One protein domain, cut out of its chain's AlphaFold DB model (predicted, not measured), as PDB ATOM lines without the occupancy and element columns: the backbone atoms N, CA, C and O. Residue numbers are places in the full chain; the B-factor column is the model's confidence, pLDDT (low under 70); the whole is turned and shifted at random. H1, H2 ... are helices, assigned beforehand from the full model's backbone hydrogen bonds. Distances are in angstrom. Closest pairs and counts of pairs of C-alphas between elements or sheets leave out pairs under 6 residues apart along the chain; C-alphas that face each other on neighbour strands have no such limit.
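This is residues 10 to 49 of the 592 residues of the protein "F-box domain-containing protein" of Botryobasidium botryosum FD-172 SS1 (UniProt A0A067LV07). The longest helix, H1, makes one side of a small triangle of three helices, and the short helices H2 and H3 form a helical hairpin that makes the other two. H3 crosses near the beginning of H1 and packs on its residues 10 to 14, while the turn of residues 23 to 27 leads from the other end of H1 to H2. The printed part has 40 residues, with three named helices in the order H1, H2, H3 and no named strand; its class is all helix. It is compact, with a radius of gyration of the C-alphas of 9.1 A, and rounded, spanning 24 by 19 by 17 A.

H1, residues 10 to 22, is 19.0 A long and begins at C-alpha 10 at (63.474, -17.763, 299.526). H2 is residues 28 to 34, 10.4 A long, with C-alpha 28 at (64.420, -22.061, 284.567). H3, residues 36 to 44, is 12.1 A long and ends at C-alpha 44 at (71.635, -15.231, 292.907).

H1 touches H3 with residues 10 to 14 alone, about perpendicular at 74 degrees; their closest C-alphas, of Pro 10 and Ala 41, are 6.8 A apart. H1 and H2 are close but not clearly touching, at a steep tilt of 47 degrees, opposite ways; their closest C-alphas, of Arg 21 and Leu 28, are 7.7 A apart. H2 and H3 touch as a helical hairpin, at a shallow tilt of 27 degrees, opposite ways, with their closest C-alphas, of Ala 32 and Arg 39, 4.1 A apart. Every O i to N i+4 pair is within hydrogen-bond range in H3, against 8 of 9 in H1 and 2 of 3 in H2.

The two C-alphas farthest apart, of His 24 and Ala 36, are 24.0 A apart. The printed part has no cut, and both links are tight. The mean pLDDT of the printed part is 85.7; residues 23 to 26 are under 70.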
ATOM      1  N   PRO A  10      62.561 -17.412 300.611       87.06
ATOM      2  CA  PRO A  10      63.474 -17.763 299.526       87.06
ATOM      3  C   PRO A  10      63.821 -19.252 299.507       87.06
ATOM      4  O   PRO A  10      63.741 -19.863 298.453       87.06
ATOM      5  N   ASP A  11      64.074 -19.854 300.669       90.00
ATOM      6  CA  ASP A  11      64.450 -21.269 300.785       90.00
ATOM      7  C   ASP A  11      63.372 -22.221 300.247       90.00
ATOM      8  O   ASP A  11      63.683 -23.173 299.537       90.00
ATOM      9  N   VAL A  12      62.093 -21.908 300.487       91.75
ATOM     10  CA  VAL A  12      60.963 -22.695 299.966       91.75
ATOM     11  C   VAL A  12      60.867 -22.555 298.446       91.75
ATOM     12  O   VAL A  12      60.581 -23.523 297.749       91.75
ATOM     13  N   LEU A  13      61.137 -21.362 297.905       89.56
ATOM     14  CA  LEU A  13      61.202 -21.173 296.453       89.56
ATOM     15  C   LEU A  13      62.360 -21.965 295.839       89.56
ATOM     16  O   LEU A  13      62.175 -22.565 294.784       89.56
ATOM     17  N   LEU A  14      63.522 -22.005 296.496       90.38
ATOM     18  CA  LEU A  14      64.672 -22.783 296.032       90.38
ATOM     19  C   LEU A  14      64.365 -24.282 296.003       90.38
ATOM     20  O   LEU A  14      64.707 -24.940 295.024       90.38
ATOM     21  N   GLU A  15      63.688 -24.800 297.028       91.06
ATOM     22  CA  GLU A  15      63.260 -26.200 297.093       91.06
ATOM     23  C   GLU A  15      62.246 -26.532 295.988       91.06
ATOM     24  O   GLU A  15      62.414 -27.511 295.261       91.06
ATOM     25  N   ILE A  16      61.248 -25.665 295.776       88.44
ATOM     26  CA  ILE A  16      60.290 -25.805 294.668       88.44
ATOM     27  C   ILE A  16      61.023 -25.820 293.321       88.44
ATOM     28  O   ILE A  16      60.710 -26.640 292.453       88.44
ATOM     29  N   PHE A  17      62.003 -24.933 293.128       89.69
ATOM     30  CA  PHE A  17      62.774 -24.872 291.889       89.69
ATOM     31  C   PHE A  17      63.638 -26.117 291.691       89.69
ATOM     32  O   PHE A  17      63.675 -26.643 290.577       89.69
ATOM     33  N   ASP A  18      64.272 -26.628 292.745       85.44
ATOM     34  CA  ASP A  18      65.079 -27.846 292.675       85.44
ATOM     35  C   ASP A  18      64.227 -29.067 292.297       85.44
ATOM     36  O   ASP A  18      64.581 -29.795 291.367       85.44
ATOM     37  N   ILE A  19      63.041 -29.213 292.900       85.75
ATOM     38  CA  ILE A  19      62.070 -30.259 292.538       85.75
ATOM     39  C   ILE A  19      61.635 -30.104 291.074       85.75
ATOM     40  O   ILE A  19      61.650 -31.070 290.311       85.75
ATOM     41  N   SER A  20      61.305 -28.881 290.646       81.38
ATOM     42  CA  SER A  20      60.851 -28.612 289.273       81.38
ATOM     43  C   SER A  20      61.918 -28.882 288.203       81.38
ATOM     44  O   SER A  20      61.580 -29.170 287.051       81.38
ATOM     45  N   ARG A  21      63.205 -28.815 288.572       78.38
ATOM     46  CA  ARG A  21      64.341 -29.078 287.676       78.38
ATOM     47  C   ARG A  21      64.447 -30.561 287.315       78.38
ATOM     48  O   ARG A  21      64.851 -30.883 286.200       78.38
ATOM     49  N   VAL A  22      64.081 -31.454 288.236       70.25
ATOM     50  CA  VAL A  22      64.179 -32.912 288.054       70.25
ATOM     51  C   VAL A  22      63.140 -33.429 287.048       70.25
ATOM     52  O   VAL A  22      63.393 -34.401 286.343       70.25
ATOM     53  N   SER A  23      61.995 -32.759 286.910       61.72
ATOM     54  CA  SER A  23      60.833 -33.247 286.149       61.72
ATOM     55  C   SER A  23      60.868 -32.999 284.627       61.72
ATOM     56  O   SER A  23      59.828 -32.742 284.037       61.72
ATOM     57  N   HIS A  24      62.029 -33.138 283.977       52.84
ATOM     58  CA  HIS A  24      62.242 -32.968 282.523       52.84
ATOM     59  C   HIS A  24      62.259 -31.522 282.013       52.84
ATOM     60  O   HIS A  24      61.365 -31.066 281.303       52.84
ATOM     61  N   GLY A  25      63.363 -30.824 282.294       55.56
ATOM     62  CA  GLY A  25      63.761 -29.672 281.486       55.56
ATOM     63  C   GLY A  25      62.834 -28.467 281.606       55.56
ATOM     64  O   GLY A  25      62.755 -27.679 280.662       55.56
ATOM     65  N   THR A  26      62.141 -28.306 282.744       56.59
ATOM     66  CA  THR A  26      61.457 -27.052 283.071       56.59
ATOM     67  C   THR A  26      62.475 -25.932 282.923       56.59
ATOM     68  O   THR A  26      63.396 -25.801 283.728       56.59
ATOM     69  N   ASP A  27      62.348 -25.171 281.838       72.56
ATOM     70  CA  ASP A  27      63.274 -24.101 281.521       72.56
ATOM     71  C   ASP A  27      63.210 -23.104 282.677       72.56
ATOM     72  O   ASP A  27      62.187 -22.443 282.873       72.56
ATOM     73  N   LEU A  28      64.281 -23.023 283.470       83.12
ATOM     74  CA  LEU A  28      64.420 -22.061 284.567       83.12
ATOM     75  C   LEU A  28      64.099 -20.642 284.094       83.12
ATOM     76  O   LEU A  28      63.633 -19.821 284.886       83.12
ATOM     77  N   SER A  29      64.257 -20.377 282.792       82.00
ATOM     78  CA  SER A  29      63.762 -19.166 282.158       82.00
ATOM     79  C   SER A  29      62.282 -18.957 282.472       82.00
ATOM     80  O   SER A  29      61.954 -17.924 283.042       82.00
ATOM     81  N   ARG A  30      61.384 -19.923 282.210       86.75
ATOM     82  CA  ARG A  30      59.931 -19.813 282.484       86.75
ATOM     83  C   ARG A  30      59.640 -19.434 283.936       86.75
ATOM     84  O   ARG A  30      58.807 -18.563 284.174       86.75
ATOM     85  N   LEU A  31      60.361 -20.016 284.895       88.94
ATOM     86  CA  LEU A  31      60.235 -19.658 286.313       88.94
ATOM     87  C   LEU A  31      60.731 -18.228 286.586       88.94
ATOM     88  O   LEU A  31      60.088 -17.467 287.312       88.94
ATOM     89  N   ALA A  32      61.816 -17.811 285.936       89.31
ATOM     90  CA  ALA A  32      62.323 -16.444 285.997       89.31
ATOM     91  C   ALA A  32      61.399 -15.401 285.322       89.31
ATOM     92  O   ALA A  32      61.558 -14.196 285.558       89.31
ATOM     93  N   TRP A  33      60.415 -15.813 284.511       90.44
ATOM     94  CA  TRP A  33      59.390 -14.919 283.946       90.44
ATOM     95  C   TRP A  33      58.221 -14.645 284.903       90.44
ATOM     96  O   TRP A  33      57.530 -13.648 284.707       90.44
ATOM     97  N   VAL A  34      58.033 -15.444 285.961       91.69
ATOM     98  CA  VAL A  34      56.875 -15.328 286.871       91.69
ATOM     99  C   VAL A  34      56.844 -13.983 287.600       91.69
ATOM    100  O   VAL A  34      55.865 -13.246 287.519       91.69
ATOM    101  N   CYS A  35      57.913 -13.632 288.322       91.94
ATOM    102  CA  CYS A  35      58.044 -12.317 288.951       91.94
ATOM    103  C   CYS A  35      59.514 -11.942 289.207       91.94
ATOM    104  O   CYS A  35      60.411 -12.784 289.172       91.94
ATOM    105  N   ALA A  36      59.772 -10.666 289.514       92.31
ATOM    106  CA  ALA A  36      61.125 -10.167 289.775       92.31
ATOM    107  C   ALA A  36      61.808 -10.843 290.980       92.31
ATOM    108  O   ALA A  36      63.027 -10.989 290.982       92.31
ATOM    109  N   ALA A  37      61.037 -11.266 291.990       91.31
ATOM    110  CA  ALA A  37      61.578 -11.970 293.151       91.31
ATOM    111  C   ALA A  37      62.081 -13.375 292.781       91.31
ATOM    112  O   ALA A  37      63.181 -13.740 293.178       91.31
ATOM    113  N   TRP A  38      61.326 -14.120 291.965       92.88
ATOM    114  CA  TRP A  38      61.722 -15.450 291.483       92.88
ATOM    115  C   TRP A  38      62.947 -15.366 290.583       92.88
ATOM    116  O   TRP A  38      63.909 -16.105 290.768       92.88
ATOM    117  N   ARG A  39      62.959 -14.391 289.668       93.75
ATOM    118  CA  ARG A  39      64.133 -14.102 288.842       93.75
ATOM    119  C   ARG A  39      65.364 -13.821 289.696       93.75
ATOM    120  O   ARG A  39      66.405 -14.409 289.450       93.75
ATOM    121  N   ARG A  40      65.251 -12.950 290.702       93.56
ATOM    122  CA  ARG A  40      66.373 -12.633 291.594       93.56
ATOM    123  C   ARG A  40      66.874 -13.883 292.322       93.56
ATOM    124  O   ARG A  40      68.064 -14.158 292.253       93.56
ATOM    125  N   ALA A  41      65.969 -14.668 292.910       92.88
ATOM    126  CA  ALA A  41      66.316 -15.914 293.592       92.88
ATOM    127  C   ALA A  41      67.048 -16.901 292.664       92.88
ATOM    128  O   ALA A  41      68.070 -17.461 293.041       92.88
ATOM    129  N   ILE A  42      66.598 -17.070 291.418       92.94
ATOM    130  CA  ILE A  42      67.282 -17.943 290.451       92.94
ATOM    131  C   ILE A  42      68.667 -17.382 290.084       92.94
ATOM    132  O   ILE A  42      69.651 -18.116 290.047       92.94
ATOM    133  N   HIS A  43      68.771 -16.075 289.831       92.00
ATOM    134  CA  HIS A  43      70.014 -15.428 289.399       92.00
ATOM    135  C   HIS A  43      71.097 -15.335 290.484       92.00
ATOM    136  O   HIS A  43      72.273 -15.237 290.134       92.00
ATOM    137  N   GLU A  44      70.716 -15.326 291.762       94.06
ATOM    138  CA  GLU A  44      71.635 -15.231 292.907       94.06
ATOM    139  C   GLU A  44      72.155 -16.597 293.381       94.06
ATOM    140  O   GLU A  44      73.102 -16.643 294.161       94.06
ATOM    141  N   HIS A  45      71.591 -17.709 292.893       94.44
ATOM    142  CA  HIS A  45      71.964 -19.063 293.308       94.44
ATOM    143  C   HIS A  45      72.693 -19.838 292.191       94.44
ATOM    144  O   HIS A  45      72.044 -20.403 291.307       94.44
ATOM    145  N   PRO A  46      74.039 -19.966 292.250       94.62
ATOM    146  CA  PRO A  46      74.847 -20.599 291.199       94.62
ATOM    147  C   PRO A  46      74.483 -22.055 290.870       94.62
ATOM    148  O   PRO A  46      74.750 -22.528 289.771       94.62
ATOM    149  N   ILE A  47      73.855 -22.778 291.806       93.38
ATOM    150  CA  ILE A  47      73.453 -24.182 291.621       93.38
ATOM    151  C   ILE A  47      72.411 -24.374 290.510       93.38
ATOM    152  O   ILE A  47      72.332 -25.444 289.915       93.38
ATOM    153  N   PHE A  48      71.621 -23.350 290.193       92.00
ATOM    154  CA  PHE A  48      70.670 -23.427 289.083       92.00
ATOM    155  C   PHE A  48      71.343 -23.296 287.717       92.00
ATOM    156  O   PHE A  48      70.771 -23.694 286.710       92.00
ATOM    157  N   TRP A  49      72.575 -22.794 287.694       93.94
ATOM    158  CA  TRP A  49      73.347 -22.536 286.482       93.94
ATOM    159  C   TRP A  49      74.422 -23.601 286.234       93.94
ATOM    160  O   TRP A  49      75.099 -23.559 285.212       93.94
TER     161      TRP A  49